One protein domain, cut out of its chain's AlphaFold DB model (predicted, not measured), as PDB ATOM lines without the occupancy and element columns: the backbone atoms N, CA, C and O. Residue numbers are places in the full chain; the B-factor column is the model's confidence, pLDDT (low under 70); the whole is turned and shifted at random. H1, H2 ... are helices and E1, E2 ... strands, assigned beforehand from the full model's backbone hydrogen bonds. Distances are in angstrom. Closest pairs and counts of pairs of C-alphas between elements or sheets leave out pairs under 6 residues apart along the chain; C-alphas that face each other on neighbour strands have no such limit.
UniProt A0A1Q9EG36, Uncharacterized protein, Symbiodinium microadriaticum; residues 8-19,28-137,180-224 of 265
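AT A GLANCE: This is residues 8 to 19, 28 to 137 and 180 to 224 of the 265 residues of an uncharacterized protein of Symbiodinium microadriaticum (UniProt A0A1Q9EG36). A single seven-stranded sheet, twisted and curled like part of a barrel, wraps round helix H5, and H6 packs beside one end of H5 and covers E6 and E7 on the same face. Four other helices, H1, H2, H3 and H4, only graze the sheet, with H3 and H2 farthest from the mean of the C-alphas. The printed part has 167 residues, with six named helices and seven named strands in the order H1 E1 E2 H2 E3 H3 E4 H4 E5 H5 E6 H6 E7; the class is mixed, helices and strands. The sheet is mixed too and runs E5 E3 E4 E2 E1 E6 E7. The whole is compact, with a radius of gyration of the C-alphas of 15.9 A and spans of 48 by 35 by 28 A.

IN THESE COORDINATES: H1, residues 8 to 18, begins at C-alpha 8 at (191.073, 244.417, 225.542) and is 15.5 A long. After a cut comes E1, residues 30 to 37, 20.6 A, and then E2, residues 49 to 55, 19.8 A. The short helix H2 holds residues 65 to 68. E3, residues 70 to 78, is the longest strand at 25.4 A and begins at C-alpha 70 at (176.500, 250.263, 222.291). H3 holds residues 80 to 87, E4 residues 99 to 106 over 22.4 A, H4 residues 110 to 113 and E5 residues 130 to 134. After a second cut come H5, residues 182 to 192, 15.6 A, E6, residues 196 to 199, and H6, residues 206 to 213. E7, residues 218 to 220, ends at C-alpha 220 at (185.169, 229.823, 211.666).

HOW THE PARTS SIT: E5 and E7 are the edge strands of the sheet. E5 and E3 are parallel at 26 degrees, with N 131 and O 75 2.8 A apart. E3 and E4 are antiparallel at 154 degrees, with N 74 and O 102 at 2.8 A. E4 and E2 are parallel at 19 degrees, with N 52 and O 103 at 2.9 A. E2 and E1 form a hairpin, antiparallel at 165 degrees, with N 32 and O 53 at 2.7 A. E1 and E6 are parallel at 21 degrees, with N 33 and O 198 at 2.8 A. E6 and E7 are parallel at 13 degrees, with N 199 and O 219 at 2.8 A; these N and O pairs are within hydrogen-bond range. E6, H6 and E7 form a strand-helix-strand unit, two parallel neighbour strands with a helix between, and its crossover is right-handed. H5 and H6 on one face of the sheet give two layers, helices on one face of a sheet. The sheet curls round H5; the closest C-alphas of E1 and H5 are those of Leu 31 and Ile 189, 7.3 A apart. H6 is over E6 at a height over the sheet of 9.3 A and runs along the strands, at 18 degrees to E6 on the local plane. H5 and H6 touch at a steep tilt of 67 degrees, the same way; their closest C-alphas are those of Met 182 and Glu 206, 4.7 A. H1 and H2 are close but not clearly touching, with the C-alphas of Met 11 and Cys 66 closest at 7.8 A. H3 is on the sheet only just, with 5 pairs of C-alphas within 10 A. In H1, H3, H5 and H6 every O i to N i+4 pair is within hydrogen-bond range; H2 and H4 are too short for such a pair.

THE WHOLE: The two C-alphas farthest apart are those of Gly 58 and Arg 91, 48.4 A. Residues 20 to 27 and 138 to 179 are not printed; the gaps between C-alphas are 19.7 A from 19 to 28 and 6.1 A from 137 to 180. The links E1 to E2, H3 to E4 and H4 to E5 are long. The mean pLDDT of the printed part is 80.5, and residues 8 to 19, 35 to 48, 58 to 67 and 88 to 96 are under 70.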
ATOM      1  N   TRP A   8     189.819 244.183 226.260       40.88
ATOM      2  CA  TRP A   8     191.073 244.417 225.542       40.88
ATOM      3  C   TRP A   8     191.559 243.191 224.749       40.88
ATOM      4  O   TRP A   8     192.219 243.347 223.720       40.88
ATOM      5  N   ASN A   9     191.222 241.968 225.183       57.12
ATOM      6  CA  ASN A   9     191.602 240.735 224.475       57.12
ATOM      7  C   ASN A   9     190.754 240.510 223.221       57.12
ATOM      8  O   ASN A   9     191.289 240.127 222.180       57.12
ATOM      9  N   LEU A  10     189.460 240.832 223.301       54.06
ATOM     10  CA  LEU A  10     188.561 240.848 222.154       54.06
ATOM     11  C   LEU A  10     189.079 241.787 221.055       54.06
ATOM     12  O   LEU A  10     189.219 241.399 219.896       54.06
ATOM     13  N   MET A  11     189.439 243.009 221.442       55.69
ATOM     14  CA  MET A  11     189.893 244.023 220.494       55.69
ATOM     15  C   MET A  11     191.229 243.665 219.839       55.69
ATOM     16  O   MET A  11     191.424 243.983 218.671       55.69
ATOM     17  N   LYS A  12     192.136 242.967 220.537       60.59
ATOM     18  CA  LYS A  12     193.365 242.440 219.920       60.59
ATOM     19  C   LYS A  12     193.088 241.325 218.918       60.59
ATOM     20  O   LYS A  12     193.705 241.321 217.858       60.59
ATOM     21  N   ALA A  13     192.181 240.402 219.242       59.88
ATOM     22  CA  ALA A  13     191.804 239.325 218.329       59.88
ATOM     23  C   ALA A  13     191.193 239.896 217.041       59.88
ATOM     24  O   ALA A  13     191.611 239.530 215.949       59.88
ATOM     25  N   ILE A  14     190.296 240.877 217.169       57.53
ATOM     26  CA  ILE A  14     189.709 241.591 216.029       57.53
ATOM     27  C   ILE A  14     190.769 242.386 215.258       57.53
ATOM     28  O   ILE A  14     190.793 242.332 214.034       57.53
ATOM     29  N   HIS A  15     191.664 243.104 215.941       58.31
ATOM     30  CA  HIS A  15     192.712 243.889 215.284       58.31
ATOM     31  C   HIS A  15     193.685 243.003 214.492       58.31
ATOM     32  O   HIS A  15     194.151 243.408 213.434       58.31
ATOM     33  N   HIS A  16     193.968 241.782 214.954       58.44
ATOM     34  CA  HIS A  16     194.745 240.819 214.169       58.44
ATOM     35  C   HIS A  16     194.004 240.325 212.918       58.44
ATOM     36  O   HIS A  16     194.652 239.982 211.935       58.44
ATOM     37  N   LEU A  17     192.667 240.340 212.906       55.28
ATOM     38  CA  LEU A  17     191.892 240.029 211.699       55.28
ATOM     39  C   LEU A  17     191.928 241.155 210.661       55.28
ATOM     40  O   LEU A  17     191.691 240.885 209.489       55.28
ATOM     41  N   GLN A  18     192.247 242.393 211.057       50.50
ATOM     42  CA  GLN A  18     192.344 243.531 210.133       50.50
ATOM     43  C   GLN A  18     193.550 243.445 209.195       50.50
ATOM     44  O   GLN A  18     193.486 243.982 208.095       50.50
ATOM     45  N   ASP A  19     194.611 242.732 209.586       51.91
ATOM     46  CA  ASP A  19     195.755 242.473 208.698       51.91
ATOM     47  C   ASP A  19     195.394 241.504 207.556       51.91
ATOM     48  O   ASP A  19     196.132 241.370 206.578       51.91
ATOM     49  N   GLY A  28     177.661 243.289 203.918       74.88
ATOM     50  CA  GLY A  28     176.496 243.287 204.804       74.88
ATOM     51  C   GLY A  28     176.764 243.393 206.300       74.88
ATOM     52  O   GLY A  28     177.882 243.648 206.743       74.88
ATOM     53  N   SER A  29     175.700 243.201 207.084       75.81
ATOM     54  CA  SER A  29     175.789 243.105 208.544       75.81
ATOM     55  C   SER A  29     176.469 241.793 208.940       75.81
ATOM     56  O   SER A  29     175.970 240.713 208.615       75.81
ATOM     57  N   THR A  30     177.587 241.877 209.656       79.56
ATOM     58  CA  THR A  30     178.381 240.722 210.093       79.56
ATOM     59  C   THR A  30     178.223 240.506 211.593       79.56
ATOM     60  O   THR A  30     178.436 241.426 212.381       79.56
ATOM     61  N   LEU A  31     177.882 239.283 211.994       82.38
ATOM     62  CA  LEU A  31     177.856 238.862 213.391       82.38
ATOM     63  C   LEU A  31     179.159 238.143 213.734       82.38
ATOM     64  O   LEU A  31     179.467 237.093 213.180       82.38
ATOM     65  N   ILE A  32     179.908 238.687 214.680       82.56
ATOM     66  CA  ILE A  32     181.136 238.102 215.200       82.56
ATOM     67  C   ILE A  32     180.801 237.379 216.504       82.56
ATOM     68  O   ILE A  32     180.438 238.018 217.492       82.56
ATOM     69  N   ALA A  33     180.917 236.054 216.512       80.06
ATOM     70  CA  ALA A  33     180.756 235.211 217.688       80.06
ATOM     71  C   ALA A  33     182.123 234.960 218.336       80.06
ATOM     72  O   ALA A  33     183.090 234.605 217.668       80.06
ATOM     73  N   LEU A  34     182.214 235.164 219.648       70.19
ATOM     74  CA  LEU A  34     183.484 235.120 220.391       70.19
ATOM     75  C   LEU A  34     183.515 233.974 221.408       70.19
ATOM     76  O   LEU A  34     184.407 233.907 222.256       70.19
ATOM     77  N   GLY A  35     182.506 233.102 221.307       65.00
ATOM     78  CA  GLY A  35     182.266 231.938 222.142       65.00
ATOM     79  C   GLY A  35     182.087 232.242 223.619       65.00
ATOM     80  O   GLY A  35     181.915 233.377 224.065       65.00
ATOM     81  N   SER A  36     182.074 231.156 224.381       61.53
ATOM     82  CA  SER A  36     182.004 231.174 225.833       61.53
ATOM     83  C   SER A  36     183.360 231.504 226.444       61.53
ATOM     84  O   SER A  36     184.317 230.751 226.236       61.53
ATOM     85  N   GLN A  37     183.432 232.546 227.269       51.59
ATOM     86  CA  GLN A  37     184.610 232.779 228.102       51.59
ATOM     87  C   GLN A  37     184.409 232.128 229.473       51.59
ATOM     88  O   GLN A  37     183.419 232.377 230.162       51.59
ATOM     89  N   ALA A  38     185.340 231.255 229.863       46.19
ATOM     90  CA  ALA A  38     185.425 230.791 231.240       46.19
ATOM     91  C   ALA A  38     186.052 231.906 232.082       46.19
ATOM     92  O   ALA A  38     187.096 232.452 231.720       46.19
ATOM     93  N   ASN A  39     185.417 232.242 233.202       42.88
ATOM     94  CA  ASN A  39     185.919 233.254 234.122       42.88
ATOM     95  C   ASN A  39     187.313 232.830 234.632       42.88
ATOM     96  O   ASN A  39     187.498 231.680 235.039       42.88
ATOM     97  N   ALA A  40     188.297 233.735 234.630       37.06
ATOM     98  CA  ALA A  40     189.716 233.432 234.891       37.06
ATOM     99  C   ALA A  40     190.016 232.836 236.290       37.06
ATOM    100  O   ALA A  40     191.154 232.485 236.596       37.06
ATOM    101  N   LYS A  41     189.003 232.700 237.154       42.31
ATOM    102  CA  LYS A  41     189.114 232.269 238.555       42.31
ATOM    103  C   LYS A  41     189.020 230.755 238.791       42.31
ATOM    104  O   LYS A  41     188.763 230.344 239.917       42.31
ATOM    105  N   GLY A  42     189.240 229.920 237.775       36.62
ATOM    106  CA  GLY A  42     189.434 228.473 237.970       36.62
ATOM    107  C   GLY A  42     188.216 227.712 238.510       36.62
ATOM    108  O   GLY A  42     188.368 226.614 239.036       36.62
ATOM    109  N   VAL A  43     187.010 228.272 238.387       36.31
ATOM    110  CA  VAL A  43     185.766 227.573 238.726       36.31
ATOM    111  C   VAL A  43     185.232 226.928 237.451       36.31
ATOM    112  O   VAL A  43     185.012 227.610 236.455       36.31
ATOM    113  N   SER A  44     185.015 225.615 237.487       40.41
ATOM    114  CA  SER A  44     184.530 224.761 236.390       40.41
ATOM    115  C   SER A  44     183.070 225.015 235.974       40.41
ATOM    116  O   SER A  44     182.386 224.111 235.485       40.41
ATOM    117  N   ASN A  45     182.563 226.234 236.173       43.78
ATOM    118  CA  ASN A  45     181.215 226.578 235.759       43.78
ATOM    119  C   ASN A  45     181.139 226.684 234.230       43.78
ATOM    120  O   ASN A  45     182.056 227.208 233.590       43.78
ATOM    121  N   PRO A  46     180.059 226.170 233.621       47.34
ATOM    122  CA  PRO A  46     179.834 226.360 232.200       47.34
ATOM    123  C   PRO A  46     179.711 227.855 231.911       47.34
ATOM    124  O   PRO A  46     178.868 228.494 232.519       47.34
ATOM    125  N   ALA A  47     180.543 228.366 230.999       55.47
ATOM    126  CA  ALA A  47     180.338 229.601 230.241       55.47
ATOM    127  C   ALA A  47     179.391 230.624 230.904       55.47
ATOM    128  O   ALA A  47     178.233 230.727 230.509       55.47
ATOM    129  N   ASP A  48     179.859 231.375 231.905       63.41
ATOM    130  CA  ASP A  48     179.001 232.370 232.574       63.41
ATOM    131  C   ASP A  48     178.607 233.509 231.616       63.41
ATOM    132  O   ASP A  48     177.607 234.205 231.828       63.41
ATOM    133  N   THR A  49     179.393 233.705 230.550       71.62
ATOM    134  CA  THR A  49     179.169 234.757 229.565       71.62
ATOM    135  C   THR A  49     179.490 234.306 228.142       71.62
ATOM    136  O   THR A  49     180.506 233.651 227.890       71.62
ATOM    137  N   VAL A  50     178.631 234.699 227.202       79.38
ATOM    138  CA  VAL A  50     178.851 234.592 225.755       79.38
ATOM    139  C   VAL A  50     178.841 235.982 225.143       79.38
ATOM    140  O   VAL A  50     178.049 236.833 225.541       79.38
ATOM    141  N   VAL A  51     179.734 236.234 224.190       82.38
ATOM    142  CA  VAL A  51     179.884 237.563 223.593       82.38
ATOM    143  C   VAL A  51     179.690 237.504 222.084       82.38
ATOM    144  O   VAL A  51     180.267 236.658 221.398       82.38
ATOM    145  N   PHE A  52     178.902 238.446 221.582       82.94
ATOM    146  CA  PHE A  52     178.660 238.677 220.169       82.94
ATOM    147  C   PHE A  52     178.880 240.154 219.835       82.94
ATOM    148  O   PHE A  52     178.541 241.038 220.622       82.94
ATOM    149  N   ALA A  53     179.407 240.433 218.650       81.12
ATOM    150  CA  ALA A  53     179.491 241.784 218.108       81.12
ATOM    151  C   ALA A  53     178.816 241.838 216.736       81.12
ATOM    152  O   ALA A  53     179.105 241.019 215.872       81.12
ATOM    153  N   LEU A  54     177.921 242.797 216.535       81.44
ATOM    154  CA  LEU A  54     177.242 243.058 215.274       81.44
ATOM    155  C   LEU A  54     177.859 244.294 214.618       81.44
ATOM    156  O   LEU A  54     177.835 245.400 215.163       81.44
ATOM    157  N   VAL A  55     178.396 244.087 213.425       80.31
ATOM    158  CA  VAL A  55     179.158 245.077 212.666       80.31
ATOM    159  C   VAL A  55     178.398 245.394 211.383       80.31
ATOM    160  O   VAL A  55     177.967 244.484 210.678       80.31
ATOM    161  N   GLY A  56     178.182 246.678 211.095       74.31
ATOM    162  CA  GLY A  56     177.457 247.101 209.896       74.31
ATOM    163  C   GLY A  56     178.298 247.006 208.615       74.31
ATOM    164  O   GLY A  56     179.526 246.961 208.680       74.31
ATOM    165  N   PRO A  57     177.663 247.033 207.430       72.50
ATOM    166  CA  PRO A  57     178.386 247.081 206.161       72.50
ATOM    167  C   PRO A  57     179.223 248.362 206.039       72.50
ATOM    168  O   PRO A  57     178.758 249.449 206.386       72.50
ATOM    169  N   GLY A  58     180.448 248.240 205.516       63.78
ATOM    170  CA  GLY A  58     181.375 249.368 205.333       63.78
ATOM    171  C   GLY A  58     182.018 249.880 206.627       63.78
ATOM    172  O   GLY A  58     182.798 250.830 206.594       63.78
ATOM    173  N   SER A  59     181.710 249.241 207.755       63.94
ATOM    174  CA  SER A  59     182.378 249.453 209.028       63.94
ATOM    175  C   SER A  59     183.815 248.950 208.943       63.94
ATOM    176  O   SER A  59     184.063 247.755 208.779       63.94
ATOM    177  N   CYS A  60     184.786 249.852 209.063       56.47
ATOM    178  CA  CYS A  60     186.123 249.444 209.452       56.47
ATOM    179  C   CYS A  60     186.132 249.379 210.982       56.47
ATOM    180  O   CYS A  60     185.812 250.367 211.644       56.47
ATOM    181  N   MET A  61     186.485 248.222 211.553       58.69
ATOM    182  CA  MET A  61     186.609 247.990 213.005       58.69
ATOM    183  C   MET A  61     187.774 248.804 213.602       58.69
ATOM    184  O   MET A  61     188.727 248.273 214.163       58.69
ATOM    185  N   SER A  62     187.784 250.115 213.393       60.19
ATOM    186  CA  SER A  62     188.832 251.014 213.841       60.19
ATOM    187  C   SER A  62     188.822 251.100 215.367       60.19
ATOM    188  O   SER A  62     187.849 250.742 216.033       60.19
ATOM    189  N   LYS A  63     189.888 251.658 215.950       57.78
ATOM    190  CA  LYS A  63     189.939 251.983 217.389       57.78
ATOM    191  C   LYS A  63     188.743 252.829 217.865       57.78
ATOM    192  O   LYS A  63     188.493 252.884 219.067       57.78
ATOM    193  N   GLN A  64     188.020 253.470 216.942       59.00
ATOM    194  CA  GLN A  64     186.807 254.229 217.215       59.00
ATOM    195  C   GLN A  64     185.620 253.331 217.605       59.00
ATOM    196  O   GLN A  64     184.881 253.697 218.515       59.00
ATOM    197  N   PHE A  65     185.490 252.127 217.024       63.81
ATOM    198  CA  PHE A  65     184.389 251.197 217.321       63.81
ATOM    199  C   PHE A  65     184.273 250.917 218.823       63.81
ATOM    200  O   PHE A  65     183.192 250.991 219.387       63.81
ATOM    201  N   CYS A  66     185.391 250.679 219.516       61.12
ATOM    202  CA  CYS A  66     185.355 250.370 220.948       61.12
ATOM    203  C   CYS A  66     185.061 251.559 221.875       61.12
ATOM    204  O   CYS A  66     184.882 251.337 223.071       61.12
ATOM    205  N   ARG A  67     185.036 252.802 221.379       67.62
ATOM    206  CA  ARG A  67     184.593 253.953 222.186       67.62
ATOM    207  C   ARG A  67     183.103 254.213 222.042       67.62
ATOM    208  O   ARG A  67     182.469 254.572 223.028       67.62
ATOM    209  N   ASP A  68     182.581 253.984 220.843       77.81
ATOM    210  CA  ASP A  68     181.231 254.400 220.475       77.81
ATOM    211  C   ASP A  68     180.253 253.217 220.373       77.81
ATOM    212  O   ASP A  68     179.074 253.421 220.096       77.81
ATOM    213  N   SER A  69     180.712 251.982 220.619       83.25
ATOM    214  CA  SER A  69     179.852 250.800 220.573       83.25
ATOM    215  C   SER A  69     178.794 250.822 221.672       83.25
ATOM    216  O   SER A  69     179.122 250.994 222.852       83.25
ATOM    217  N   GLU A  70     177.547 250.536 221.314       89.25
ATOM    218  CA  GLU A  70     176.500 250.263 222.291       89.25
ATOM    219  C   GLU A  70     176.610 248.814 222.783       89.25
ATOM    220  O   GLU A  70     176.916 247.896 222.018       89.25
ATOM    221  N   LYS A  71     176.372 248.609 224.082       90.50
ATOM    222  CA  LYS A  71     176.372 247.295 224.731       90.50
ATOM    223  C   LYS A  71     174.957 246.961 225.193       90.50
ATOM    224  O   LYS A  71     174.382 247.710 225.977       90.50
ATOM    225  N   MET A  72     174.460 245.790 224.809       90.62
ATOM    226  CA  MET A  72     173.235 245.206 225.352       90.62
ATOM    227  C   MET A  72     173.570 243.901 226.071       90.62
ATOM    228  O   MET A  72     174.223 243.021 225.511       90.62
ATOM    229  N   ALA A  73     173.130 243.778 227.322       92.12
ATOM    230  CA  ALA A  73     173.183 242.522 228.056       92.12
ATOM    231  C   ALA A  73     171.847 241.794 227.885       92.12
ATOM    232  O   ALA A  73     170.789 242.379 228.103       92.12
ATOM    233  N   MET A  74     171.910 240.527 227.496       92.62
ATOM    234  CA  MET A  74     170.758 239.658 227.316       92.62
ATOM    235  C   MET A  74     170.924 238.405 228.172       92.62
ATOM    236  O   MET A  74     171.977 237.775 228.177       92.62
ATOM    237  N   TRP A  75     169.884 238.013 228.891       94.44
ATOM    238  CA  TRP A  75     169.900 236.843 229.755       94.44
ATOM    239  C   TRP A  75     169.437 235.597 229.014       94.44
ATOM    240  O   TRP A  75     168.292 235.498 228.586       94.44
ATOM    241  N   VAL A  76     170.307 234.601 228.908       93.81
ATOM    242  CA  VAL A  76     169.950 233.271 228.421       93.81
ATOM    243  C   VAL A  76     169.538 232.422 229.621       93.81
ATOM    244  O   VAL A  76     170.351 232.092 230.486       93.81
ATOM    245  N   MET A  77     168.251 232.093 229.679       94.94
ATOM    246  CA  MET A  77     167.624 231.348 230.765       94.94
ATOM    247  C   MET A  77     167.577 229.864 230.405       94.94
ATOM    248  O   MET A  77     166.729 229.428 229.631       94.94
ATOM    249  N   LEU A  78     168.491 229.078 230.961       92.75
ATOM    250  CA  LEU A  78     168.580 227.637 230.770       92.75
ATOM    251  C   LEU A  78     167.439 226.892 231.478       92.75
ATOM    252  O   LEU A  78     167.076 227.194 232.622       92.75
ATOM    253  N   SER A  79     166.918 225.853 230.826       93.44
ATOM    254  CA  SER A  79     165.938 224.954 231.425       93.44
ATOM    255  C   SER A  79     166.537 224.241 232.632       93.44
ATOM    256  O   SER A  79     167.703 223.838 232.656       93.44
ATOM    257  N   HIS A  80     165.728 224.085 233.669       89.06
ATOM    258  CA  HIS A  80     166.168 223.483 234.917       89.06
ATOM    259  C   HIS A  80     166.567 222.012 234.731       89.06
ATOM    260  O   HIS A  80     167.523 221.530 235.344       89.06
ATOM    261  N   GLU A  81     165.867 221.311 233.842       89.69
ATOM    262  CA  GLU A  81     166.102 219.921 233.472       89.69
ATOM    263  C   GLU A  81     167.486 219.751 232.841       89.69
ATOM    264  O   GLU A  81     168.243 218.872 233.259       89.69
ATOM    265  N   SER A  82     167.856 220.624 231.893       88.75
ATOM    266  CA  SER A  82     169.164 220.560 231.228       88.75
ATOM    267  C   SER A  82     170.310 220.872 232.193       88.75
ATOM    268  O   SER A  82     171.318 220.161 232.224       88.75
ATOM    269  N   VAL A  83     170.127 221.857 233.075       86.06
ATOM    270  CA  VAL A  83     171.092 222.187 234.134       86.06
ATOM    271  C   VAL A  83     171.287 221.005 235.094       86.06
ATOM    272  O   VAL A  83     172.422 220.639 235.414       86.06
ATOM    273  N   ARG A  84     170.199 220.345 235.515       83.12
ATOM    274  CA  ARG A  84     170.259 219.149 236.373       83.12
ATOM    275  C   ARG A  84     170.930 217.962 235.689       83.12
ATOM    276  O   ARG A  84     171.709 217.265 236.339       83.12
ATOM    277  N   ALA A  85     170.646 217.727 234.409       82.19
ATOM    278  CA  ALA A  85     171.253 216.639 233.647       82.19
ATOM    279  C   ALA A  85     172.783 216.780 233.599       82.19
ATOM    280  O   ALA A  85     173.499 215.811 233.847       82.19
ATOM    281  N   ARG A  86     173.288 218.004 233.402       75.38
ATOM    282  CA  ARG A  86     174.733 218.287 233.379       75.38
ATOM    283  C   ARG A  86     175.384 218.218 234.768       75.38
ATOM    284  O   ARG A  86     176.546 217.831 234.880       75.38
ATOM    285  N   LYS A  87     174.639 218.497 235.846       72.44
ATOM    286  CA  LYS A  87     175.134 218.372 237.233       72.44
ATOM    287  C   LYS A  87     175.510 216.938 237.619       72.44
ATOM    288  O   LYS A  87     176.406 216.758 238.436       72.44
ATOM    289  N   LYS A  88     174.864 215.916 237.042       61.56
ATOM    290  CA  LYS A  88     175.221 214.508 237.321       61.56
ATOM    291  C   LYS A  88     176.681 214.185 236.968       61.56
ATOM    292  O   LYS A  88     177.219 213.224 237.505       61.56
ATOM    293  N   ILE A  89     177.304 215.006 236.121       60.22
ATOM    294  CA  ILE A  89     178.682 214.850 235.653       60.22
ATOM    295  C   ILE A  89     179.641 215.741 236.451       60.22
ATOM    296  O   ILE A  89     180.670 215.267 236.921       60.22
ATOM    297  N   ASN A  90     179.282 217.003 236.707       55.56
ATOM    298  CA  ASN A  90     180.125 217.922 237.480       55.56
ATOM    299  C   ASN A  90     179.857 217.789 238.991       55.56
ATOM    300  O   ASN A  90     179.033 218.507 239.565       55.56
ATOM    301  N   ARG A  91     180.567 216.875 239.663       53.47
ATOM    302  CA  ARG A  91     180.561 216.769 241.134       53.47
ATOM    303  C   ARG A  91     181.229 218.017 241.738       53.47
ATOM    304  O   ARG A  91     182.407 218.237 241.495       53.47
ATOM    305  N   GLY A  92     180.513 218.825 242.536       50.44
ATOM    306  CA  GLY A  92     181.173 219.805 243.424       50.44
ATOM    307  C   GLY A  92     180.536 221.183 243.649       50.44
ATOM    308  O   GLY A  92     180.999 221.882 244.542       50.44
ATOM    309  N   SER A  93     179.480 221.594 242.933       51.47
ATOM    310  CA  SER A  93     178.829 222.898 243.188       51.47
ATOM    311  C   SER A  93     177.317 222.779 243.398       51.47
ATOM    312  O   SER A  93     176.590 222.192 242.592       51.47
ATOM    313  N   ASN A  94     176.830 223.343 244.509       49.16
ATOM    314  CA  ASN A  94     175.404 223.427 244.842       49.16
ATOM    315  C   ASN A  94     174.705 224.641 244.215       49.16
ATOM    316  O   ASN A  94     173.477 224.668 244.191       49.16
ATOM    317  N   ALA A  95     175.457 225.600 243.672       52.81
ATOM    318  CA  ALA A  95     174.912 226.763 242.985       52.81
ATOM    319  C   ALA A  95     175.014 226.550 241.472       52.81
ATOM    320  O   ALA A  95     176.074 226.728 240.877       52.81
ATOM    321  N   THR A  96     173.911 226.143 240.846       63.72
ATOM    322  CA  THR A  96     173.792 226.140 239.385       63.72
ATOM    323  C   THR A  96     173.026 227.376 238.951       63.72
ATOM    324  O   THR A  96     171.846 227.513 239.273       63.72
ATOM    325  N   SER A  97     173.689 228.263 238.213       77.69
ATOM    326  CA  SER A  97     173.003 229.368 237.557       77.69
ATOM    327  C   SER A  97     172.216 228.820 236.369       77.69
ATOM    328  O   SER A  97     172.788 228.206 235.472       77.69
ATOM    329  N   GLN A  98     170.904 229.047 236.345       88.62
ATOM    330  CA  GLN A  98     170.116 228.914 235.114       88.62
ATOM    331  C   GLN A  98     170.344 230.098 234.173       88.62
ATOM    332  O   GLN A  98     169.788 230.134 233.089       88.62
ATOM    333  N   ARG A  99     171.115 231.095 234.599       88.69
ATOM    334  CA  ARG A  99     171.294 232.348 233.889       88.69
ATOM    335  C   ARG A  99     172.701 232.413 233.318       88.69
ATOM    336  O   ARG A  99     173.665 232.384 234.083       88.69
ATOM    337  N   VAL A 100     172.782 232.539 232.004       89.00
ATOM    338  CA  VAL A 100     174.004 232.849 231.260       89.00
ATOM    339  C   VAL A 100     173.859 234.266 230.713       89.00
ATOM    340  O   VAL A 100     172.816 234.605 230.154       89.00
ATOM    341  N   GLU A 101     174.862 235.119 230.908       89.81
ATOM    342  CA  GLU A 101     174.857 236.453 230.298       89.81
ATOM    343  C   GLU A 101     175.306 236.345 228.841       89.81
ATOM    344  O   GLU A 101     176.341 235.763 228.535       89.81
ATOM    345  N   MET A 102     174.555 236.927 227.922       90.62
ATOM    346  CA  MET A 102     174.972 237.123 226.546       90.62
ATOM    347  C   MET A 102     175.145 238.617 226.309       90.62
ATOM    348  O   MET A 102     174.187 239.380 226.386       90.62
ATOM    349  N   THR A 103     176.369 239.051 226.036       89.56
ATOM    350  CA  THR A 103     176.644 240.448 225.705       89.56
ATOM    351  C   THR A 103     176.663 240.628 224.194       89.56
ATOM    352  O   THR A 103     177.433 239.969 223.497       89.56
ATOM    353  N   LEU A 104     175.853 241.562 223.707       89.56
ATOM    354  CA  LEU A 104     175.839 242.023 222.327       89.56
ATOM    355  C   LEU A 104     176.483 243.409 222.251       89.56
ATOM    356  O   LEU A 104     176.194 244.277 223.077       89.56
ATOM    357  N   PHE A 105     177.317 243.621 221.240       89.06
ATOM    358  CA  PHE A 105     177.885 244.925 220.900       89.06
ATOM    359  C   PHE A 105     177.422 245.362 219.514       89.06
ATOM    360  O   PHE A 105     177.406 244.541 218.602       89.06
ATOM    361  N   THR A 106     177.096 246.638 219.329       87.19
ATOM    362  CA  THR A 106     176.768 247.219 218.017       87.19
ATOM    363  C   THR A 106     177.529 248.520 217.795       87.19
ATOM    364  O   THR A 106     177.799 249.253 218.738       87.19
ATOM    365  N   GLU A 107     177.858 248.839 216.541       84.00
ATOM    366  CA  GLU A 107     178.484 250.132 216.195       84.00
ATOM    367  C   GLU A 107     177.522 251.320 216.333       84.00
ATOM    368  O   GLU A 107     177.920 252.435 216.648       84.00
ATOM    369  N   LYS A 108     176.247 251.080 216.033       86.94
ATOM    370  CA  LYS A 108     175.170 252.073 216.052       86.94
ATOM    371  C   LYS A 108     174.111 251.645 217.061       86.94
ATOM    372  O   LYS A 108     174.119 250.475 217.456       86.94
ATOM    373  N   PRO A 109     173.170 252.538 217.418       89.94
ATOM    374  CA  PRO A 109     172.138 252.192 218.372       89.94
ATOM    375  C   PRO A 109     171.395 250.893 218.021       89.94
ATOM    376  O   PRO A 109     171.063 250.678 216.850       89.94
ATOM    377  N   PHE A 110     171.095 250.042 219.004       88.44
ATOM    378  CA  PHE A 110     170.426 248.750 218.801       88.44
ATOM    379  C   PHE A 110     169.105 248.902 218.047       88.44
ATOM    380  O   PHE A 110     168.844 248.126 217.137       88.44
ATOM    381  N   GLY A 111     168.326 249.950 218.331       89.31
ATOM    382  CA  GLY A 111     167.080 250.239 217.607       89.31
ATOM    383  C   GLY A 111     167.259 250.525 216.107       89.31
ATOM    384  O   GLY A 111     166.292 250.446 215.357       89.31
ATOM    385  N   MET A 112     168.479 250.837 215.654       89.25
ATOM    386  CA  MET A 112     168.814 250.995 214.231       89.25
ATOM    387  C   MET A 112     169.410 249.726 213.614       89.25
ATOM    388  O   MET A 112     169.226 249.486 212.424       89.25
ATOM    389  N   MET A 113     170.171 248.953 214.395       88.12
ATOM    390  CA  MET A 113     170.923 247.791 213.901       88.12
ATOM    391  C   MET A 113     170.138 246.483 213.993       88.12
ATOM    392  O   MET A 113     170.331 245.594 213.168       88.12
ATOM    393  N   VAL A 114     169.276 246.361 214.998       91.31
ATOM    394  CA  VAL A 114     168.507 245.157 215.305       91.31
ATOM    395  C   VAL A 114     167.027 245.481 215.110       91.31
ATOM    396  O   VAL A 114     166.454 246.214 215.923       91.31
ATOM    397  N   PRO A 115     166.389 244.974 214.040       93.00
ATOM    398  CA  PRO A 115     164.978 245.239 213.802       93.00
ATOM    399  C   PRO A 115     164.127 244.595 214.896       93.00
ATOM    400  O   PRO A 115     164.406 243.477 215.338       93.00
ATOM    401  N   GLU A 116     163.063 245.281 215.309       94.81
ATOM    402  CA  GLU A 116     162.061 244.696 216.194       94.81
ATOM    403  C   GLU A 116     161.262 243.640 215.425       94.81
ATOM    404  O   GLU A 116     160.591 243.945 214.438       94.81
ATOM    405  N   MET A 117     161.349 242.380 215.847       96.00
ATOM    406  CA  MET A 117     160.596 241.309 215.204       96.00
ATOM    407  C   MET A 117     160.359 240.110 216.126       96.00
ATOM    408  O   MET A 117     161.074 239.955 217.120       96.00
ATOM    409  N   PRO A 118     159.379 239.245 215.801       97.12
ATOM    410  CA  PRO A 118     159.193 237.990 216.507       97.12
ATOM    411  C   PRO A 118     160.407 237.075 216.349       97.12
ATOM    412  O   PRO A 118     161.004 236.962 215.268       97.12
ATOM    413  N   ARG A 119     160.729 236.400 217.447       96.06
ATOM    414  CA  ARG A 119     161.703 235.314 217.500       96.06
ATOM    415  C   ARG A 119     161.190 234.070 216.768       96.06
ATOM    416  O   ARG A 119     159.979 233.893 216.626       96.06
ATOM    417  N   ILE A 120     162.103 233.236 216.269       96.12
ATOM    418  CA  ILE A 120     161.753 232.055 215.447       96.12
ATOM    419  C   ILE A 120     161.734 230.745 216.225       96.12
ATOM    420  O   ILE A 120     160.983 229.842 215.867       96.12
ATOM    421  N   VAL A 121     162.551 230.631 217.268       96.25
ATOM    422  CA  VAL A 121     162.645 229.432 218.105       96.25
ATOM    423  C   VAL A 121     161.977 229.690 219.447       96.25
ATOM    424  O   VAL A 121     161.169 228.886 219.913       96.25
ATOM    425  N   TYR A 122     162.328 230.802 220.090       96.69
ATOM    426  CA  TYR A 122     161.867 231.111 221.442       96.69
ATOM    427  C   TYR A 122     160.721 232.116 221.418       96.69
ATOM    428  O   TYR A 122     160.542 232.861 220.464       96.69
ATOM    429  N   ALA A 123     159.949 232.186 222.500       96.12
ATOM    430  CA  ALA A 123     158.922 233.210 222.627       96.12
ATOM    431  C   ALA A 123     159.540 234.616 222.783       96.12
ATOM    432  O   ALA A 123     160.628 234.790 223.350       96.12
ATOM    433  N   GLY A 124     158.800 235.628 222.329       95.44
ATOM    434  CA  GLY A 124     159.134 237.040 222.499       95.44
ATOM    435  C   GLY A 124     159.651 237.720 221.233       95.44
ATOM    436  O   GLY A 124     159.472 237.233 220.118       95.44
ATOM    437  N   TYR A 125     160.272 238.882 221.436       95.88
ATOM    438  CA  TYR A 125     160.761 239.772 220.385       95.88
ATOM    439  C   TYR A 125     162.257 240.060 220.566       95.88
ATOM    440  O   TYR A 125     162.825 239.860 221.644       95.88
ATOM    441  N   THR A 126     162.906 240.524 219.503       93.44
ATOM    442  CA  THR A 126     164.356 240.784 219.440       93.44
ATOM    443  C   THR A 126     164.869 241.820 220.442       93.44
ATOM    444  O   THR A 126     166.006 241.699 220.889       93.44
ATOM    445  N   HIS A 127     164.053 242.799 220.845       91.56
ATOM    446  CA  HIS A 127     164.423 243.814 221.850       91.56
ATOM    447  C   HIS A 127     164.232 243.358 223.304       91.56
ATOM    448  O   HIS A 127     164.519 244.114 224.228       91.56
ATOM    449  N   GLY A 128     163.761 242.127 223.525       92.19
ATOM    450  CA  GLY A 128     163.691 241.549 224.865       92.19
ATOM    451  C   GLY A 128     165.083 241.282 225.442       92.19
ATOM    452  O   GLY A 128     165.962 240.762 224.755       92.19
ATOM    453  N   ASP A 129     165.253 241.552 226.732       93.56
ATOM    454  CA  ASP A 129     166.503 241.378 227.481       93.56
ATOM    455  C   ASP A 129     166.719 239.945 227.997       93.56
ATOM    456  O   ASP A 129     167.691 239.679 228.700       93.56
ATOM    457  N   ALA A 130     165.841 239.001 227.647       95.19
ATOM    458  CA  ALA A 130     165.963 237.600 228.030       95.19
ATOM    459  C   ALA A 130     165.484 236.635 226.935       95.19
ATOM    460  O   ALA A 130     164.489 236.901 226.257       95.19
ATOM    461  N   ILE A 131     166.158 235.488 226.787       95.88
ATOM    462  CA  ILE A 131     165.784 234.347 225.935       95.88
ATOM    463  C   ILE A 131     165.663 233.097 226.807       95.88
ATOM    464  O   ILE A 131     166.590 232.755 227.536       95.88
ATOM    465  N   GLY A 132     164.548 232.375 226.702       94.62
ATOM    466  CA  GLY A 132     164.407 231.046 227.288       94.62
ATOM    467  C   GLY A 132     162.955 230.573 227.411       94.62
ATOM    468  O   GLY A 132     162.042 231.303 227.024       94.62
ATOM    469  N   PRO A 133     162.737 229.360 227.951       95.69
ATOM    470  CA  PRO A 133     163.763 228.451 228.473       95.69
ATOM    471  C   PRO A 133     164.606 227.795 227.361       95.69
ATOM    472  O   PRO A 133     164.067 227.273 226.392       95.69
ATOM    473  N   VAL A 134     165.932 227.800 227.518       95.50
ATOM    474  CA  VAL A 134     166.898 227.189 226.591       95.50
ATOM    475  C   VAL A 134     167.343 225.830 227.120       95.50
ATOM    476  O   VAL A 134     167.883 225.728 228.220       95.50
ATOM    477  N   THR A 135     167.164 224.772 226.339       94.94
ATOM    478  CA  THR A 135     167.665 223.443 226.707       94.94
ATOM    479  C   THR A 135     169.139 223.339 226.339       94.94
ATOM    480  O   THR A 135     169.479 223.244 225.165       94.94
ATOM    481  N   ALA A 136     170.023 223.373 227.340       91.62
ATOM    482  CA  ALA A 136     171.455 223.197 227.116       91.62
ATOM    483  C   ALA A 136     171.757 221.824 226.500       91.62
ATOM    484  O   ALA A 136     171.052 220.845 226.764       91.62
ATOM    485  N   LEU A 137     172.846 221.748 225.736       90.38
ATOM    486  CA  LEU A 137     173.286 220.504 225.118       90.38
ATOM    487  C   LEU A 137     173.540 219.429 226.169       90.38
ATOM    488  O   LEU A 137     174.233 219.638 227.175       90.38
ATOM    489  N   LEU A 180     175.586 225.718 224.785       90.94
ATOM    490  CA  LEU A 180     174.479 226.377 224.122       90.94
ATOM    491  C   LEU A 180     174.083 225.598 222.865       90.94
ATOM    492  O   LEU A 180     174.967 225.205 222.100       90.94
ATOM    493  N   PRO A 181     172.780 225.353 222.662       94.44
ATOM    494  CA  PRO A 181     172.302 224.566 221.537       94.44
ATOM    495  C   PRO A 181     172.283 225.397 220.245       94.44
ATOM    496  O   PRO A 181     172.190 226.629 220.291       94.44
ATOM    497  N   MET A 182     172.330 224.720 219.094       95.81
ATOM    498  CA  MET A 182     172.218 225.325 217.760       95.81
ATOM    499  C   MET A 182     171.052 226.319 217.655       95.81
ATOM    500  O   MET A 182     171.210 227.405 217.103       95.81
ATOM    501  N   GLU A 183     169.897 225.988 218.225       96.44
ATOM    502  CA  GLU A 183     168.675 226.785 218.145       96.44
ATOM    503  C   GLU A 183     168.835 228.174 218.783       96.44
ATOM    504  O   GLU A 183     168.251 229.151 218.317       96.44
ATOM    505  N   LEU A 184     169.663 228.301 219.829       95.81
ATOM    506  CA  LEU A 184     169.992 229.613 220.388       95.81
ATOM    507  C   LEU A 184     170.813 230.451 219.406       95.81
ATOM    508  O   LEU A 184     170.527 231.631 219.226       95.81
ATOM    509  N   TYR A 185     171.797 229.853 218.739       96.00
ATOM    510  CA  TYR A 185     172.579 230.558 217.725       96.00
ATOM    511  C   TYR A 185     171.720 230.942 216.512       96.00
ATOM    512  O   TYR A 185     171.870 232.049 215.997       96.00
ATOM    513  N   GLN A 186     170.774 230.087 216.100       96.25
ATOM    514  CA  GLN A 186     169.804 230.422 215.050       96.25
ATOM    515  C   GLN A 186     168.974 231.647 215.436       96.25
ATOM    516  O   GLN A 186     168.807 232.557 214.623       96.25
ATOM    517  N   GLU A 187     168.510 231.705 216.687       96.06
ATOM    518  CA  GLU A 187     167.768 232.856 217.196       96.06
ATOM    519  C   GLU A 187     168.600 234.142 217.138       96.06
ATOM    520  O   GLU A 187     168.107 235.167 216.672       96.06
ATOM    521  N   VAL A 188     169.868 234.100 217.559       94.81
ATOM    522  CA  VAL A 188     170.755 235.278 217.545       94.81
ATOM    523  C   VAL A 188     171.019 235.758 216.114       94.81
ATOM    524  O   VAL A 188     170.909 236.956 215.838       94.81
ATOM    525  N   ILE A 189     171.321 234.845 215.188       95.81
ATOM    526  CA  ILE A 189     171.559 235.167 213.771       95.81
ATOM    527  C   ILE A 189     170.302 235.783 213.142       95.81
ATOM    528  O   ILE A 189     170.377 236.829 212.495       95.81
ATOM    529  N   HIS A 190     169.132 235.178 213.374       95.50
ATOM    530  CA  HIS A 190     167.855 235.687 212.870       95.50
ATOM    531  C   HIS A 190     167.501 237.055 213.457       95.50
ATOM    532  O   HIS A 190     167.128 237.959 212.707       95.50
ATOM    533  N   SER A 191     167.653 237.207 214.775       94.19
ATOM    534  CA  SER A 191     167.328 238.432 215.510       94.19
ATOM    535  C   SER A 191     168.168 239.615 215.039       94.19
ATOM    536  O   SER A 191     167.663 240.721 214.889       94.19
ATOM    537  N   THR A 192     169.452 239.374 214.769       92.88
ATOM    538  CA  THR A 192     170.398 240.404 214.316       92.88
ATOM    539  C   THR A 192     170.372 240.641 212.807       92.88
ATOM    540  O   THR A 192     171.042 241.556 212.331       92.88
ATOM    541  N   LYS A 193     169.627 239.827 212.041       93.81
ATOM    542  CA  LYS A 193     169.666 239.813 210.568       93.81
ATOM    543  C   LYS A 193     171.090 239.756 210.018       93.81
ATOM    544  O   LYS A 193     171.408 240.395 209.014       93.81
ATOM    545  N   ALA A 194     171.943 238.981 210.682       91.88
ATOM    546  CA  ALA A 194     173.311 238.793 210.244       91.88
ATOM    547  C   ALA A 194     173.330 238.151 208.849       91.88
ATOM    548  O   ALA A 194     172.712 237.113 208.618       91.88
ATOM    549  N   GLN A 195     174.036 238.787 207.919       93.75
ATOM    550  CA  GLN A 195     174.231 238.303 206.551       93.75
ATOM    551  C   GLN A 195     175.500 237.463 206.425       93.75
ATOM    552  O   GLN A 195     175.677 236.744 205.449       93.75
ATOM    553  N   THR A 196     176.394 237.547 207.405       92.44
ATOM    554  CA  THR A 196     177.570 236.691 207.535       92.44
ATOM    555  C   THR A 196     177.883 236.496 209.012       92.44
ATOM    556  O   THR A 196     177.637 237.391 209.827       92.44
ATOM    557  N   VAL A 197     178.434 235.335 209.355       92.88
ATOM    558  CA  VAL A 197     178.927 235.018 210.696       92.88
ATOM    559  C   VAL A 197     180.444 234.840 210.664       92.88
ATOM    560  O   VAL A 197     180.989 234.191 209.775       92.88
ATOM    561  N   VAL A 198     181.132 235.394 211.655       92.19
ATOM    562  CA  VAL A 198     182.544 235.111 211.925       92.19
ATOM    563  C   VAL A 198     182.639 234.539 213.331       92.19
ATOM    564  O   VAL A 198     182.406 235.251 214.300       92.19
ATOM    565  N   ASP A 199     182.964 233.260 213.462       92.50
ATOM    566  CA  ASP A 199     183.091 232.595 214.757       92.50
ATOM    567  C   ASP A 199     184.564 232.438 215.133       92.50
ATOM    568  O   ASP A 199     185.300 231.680 214.505       92.50
ATOM    569  N   LEU A 200     185.013 233.168 216.153       88.75
ATOM    570  CA  LEU A 200     186.408 233.150 216.605       88.75
ATOM    571  C   LEU A 200     186.726 231.977 217.540       88.75
ATOM    572  O   LEU A 200     187.872 231.809 217.954       88.75
ATOM    573  N   SER A 201     185.717 231.195 217.915       89.06
ATOM    574  CA  SER A 201     185.871 230.060 218.816       89.06
ATOM    575  C   SER A 201     184.720 229.076 218.597       89.06
ATOM    576  O   SER A 201     183.860 228.922 219.472       89.06
ATOM    577  N   PRO A 202     184.709 228.373 217.453       91.62
ATOM    578  CA  PRO A 202     183.566 227.573 217.028       91.62
ATOM    579  C   PRO A 202     183.280 226.381 217.942       91.62
ATOM    580  O   PRO A 202     182.199 225.797 217.875       91.62
ATOM    581  N   GLY A 203     184.228 226.004 218.809       91.69
ATOM    582  CA  GLY A 203     184.088 224.864 219.709       91.69
ATOM    583  C   GLY A 203     183.702 223.610 218.926       91.69
ATOM    584  O   GLY A 203     184.402 223.214 218.000       91.69
ATOM    585  N   GLN A 204     182.557 223.014 219.262       92.56
ATOM    586  CA  GLN A 204     182.019 221.839 218.562       92.56
ATOM    587  C   GLN A 204     181.131 222.159 217.341       92.56
ATOM    588  O   GLN A 204     180.549 221.252 216.752       92.56
ATOM    589  N   GLY A 205     181.011 223.434 216.961       95.19
ATOM    590  CA  GLY A 205     180.387 223.855 215.706       95.19
ATOM    591  C   GLY A 205     178.911 224.230 215.775       95.19
ATOM    592  O   GLY A 205     178.296 224.371 214.730       95.19
ATOM    593  N   GLU A 206     178.311 224.409 216.951       95.75
ATOM    594  CA  GLU A 206     176.863 224.685 217.071       95.75
ATOM    595  C   GLU A 206     176.441 226.003 216.405       95.75
ATOM    596  O   GLU A 206     175.439 226.049 215.696       95.75
ATOM    597  N   CYS A 207     177.254 227.054 216.547       95.50
ATOM    598  CA  CYS A 207     177.066 228.311 215.820       95.50
ATOM    599  C   CYS A 207     177.235 228.117 214.301       95.50
ATOM    600  O   CYS A 207     176.473 228.670 213.509       95.50
ATOM    601  N   CYS A 208     178.176 227.260 213.885       96.50
ATOM    602  CA  CYS A 208     178.382 226.924 212.476       96.50
ATOM    603  C   CYS A 208     177.189 226.174 211.879       96.50
ATOM    604  O   CYS A 208     176.706 226.551 210.815       96.50
ATOM    605  N   LYS A 209     176.663 225.168 212.583       97.44
ATOM    606  CA  LYS A 209     175.448 224.445 212.185       97.44
ATOM    607  C   LYS A 209     174.257 225.395 212.080       97.44
ATOM    608  O   LYS A 209     173.522 225.337 211.101       97.44
ATOM    609  N   ALA A 210     174.108 226.318 213.032       97.06
ATOM    610  CA  ALA A 210     173.051 227.324 213.002       97.06
ATOM    611  C   ALA A 210     173.144 228.236 211.772       97.06
ATOM    612  O   ALA A 210     172.137 228.462 211.100       97.06
ATOM    613  N   ALA A 211     174.347 228.721 211.451       96.88
ATOM    614  CA  ALA A 211     174.588 229.529 210.260       96.88
ATOM    615  C   ALA A 211     174.289 228.745 208.973       96.88
ATOM    616  O   ALA A 211     173.563 229.242 208.113       96.88
ATOM    617  N   LEU A 212     174.750 227.492 208.877       97.00
ATOM    618  CA  LEU A 212     174.457 226.603 207.749       97.00
ATOM    619  C   LEU A 212     172.949 226.370 207.583       97.00
ATOM    620  O   LEU A 212     172.424 226.560 206.488       97.00
ATOM    621  N   ALA A 213     172.235 226.040 208.661       96.50
ATOM    622  CA  ALA A 213     170.787 225.825 208.654       96.50
ATOM    623  C   ALA A 213     170.002 227.049 208.145       96.50
ATOM    624  O   ALA A 213     169.007 226.902 207.435       96.50
ATOM    625  N   LEU A 214     170.473 228.254 208.481       96.25
ATOM    626  CA  LEU A 214     169.908 229.528 208.028       96.25
ATOM    627  C   LEU A 214     170.461 229.996 206.672       96.25
ATOM    628  O   LEU A 214     170.063 231.055 206.188       96.25
ATOM    629  N   ARG A 215     171.364 229.224 206.051       95.94
ATOM    630  CA  ARG A 215     172.084 229.567 204.814       95.94
ATOM    631  C   ARG A 215     172.819 230.908 204.894       95.94
ATOM    632  O   ARG A 215     172.925 231.634 203.907       95.94
ATOM    633  N   VAL A 216     173.332 231.225 206.078       95.81
ATOM    634  CA  VAL A 216     174.173 232.395 206.322       95.81
ATOM    635  C   VAL A 216     175.634 231.974 206.151       95.81
ATOM    636  O   VAL A 216     176.078 231.054 206.842       95.81
ATOM    637  N   PRO A 217     176.395 232.612 205.241       95.25
ATOM    638  CA  PRO A 217     177.828 232.381 205.110       95.25
ATOM    639  C   PRO A 217     178.542 232.491 206.456       95.25
ATOM    640  O   PRO A 217     178.270 233.409 207.235       95.25
ATOM    641  N   ILE A 218     179.473 231.576 206.719       94.94
ATOM    642  CA  ILE A 218     180.243 231.568 207.959       94.94
ATOM    643  C   ILE A 218     181.735 231.369 207.706       94.94
ATOM    644  O   ILE A 218     182.137 230.563 206.871       94.94
ATOM    645  N   VAL A 219     182.545 232.089 208.480       94.44
ATOM    646  CA  VAL A 219     183.981 231.853 208.643       94.44
ATOM    647  C   VAL A 219     184.239 231.471 210.096       94.44
ATOM    648  O   VAL A 219     183.892 232.225 211.001       94.44
ATOM    649  N   ALA A 220     184.852 230.314 210.329       93.62
ATOM    650  CA  ALA A 220     185.169 229.823 211.666       93.62
ATOM    651  C   ALA A 220     186.689 229.761 211.868       93.62
ATOM    652  O   ALA A 220     187.406 229.197 211.043       93.62
ATOM    653  N   ILE A 221     187.186 230.323 212.971       92.00
ATOM    654  CA  ILE A 221     188.611 230.351 213.312       92.00
ATOM    655  C   ILE A 221     188.876 229.332 214.411       92.00
ATOM    656  O   ILE A 221     188.444 229.484 215.552       92.00
ATOM    657  N   CYS A 222     189.594 228.274 214.051       91.44
ATOM    658  CA  CYS A 222     189.917 227.179 214.955       91.44
ATOM    659  C   CYS A 222     191.247 227.414 215.681       91.44
ATOM    660  O   CYS A 222     192.125 228.127 215.197       91.44
ATOM    661  N   GLY A 223     191.402 226.794 216.855       87.69
ATOM    662  CA  GLY A 223     192.614 226.939 217.670       87.69
ATOM    663  C   GLY A 223     193.818 226.135 217.166       87.69
ATOM    664  O   GLY A 223     194.951 226.451 217.530       87.69
ATOM    665  N   SER A 224     193.576 225.104 216.355       91.25
ATOM    666  CA  SER A 224     194.589 224.255 215.728       91.25
ATOM    667  C   SER A 224     194.093 223.733 214.376       91.25
ATOM    668  O   SER A 224     192.894 223.770 214.083       91.25
TER     669      SER A 224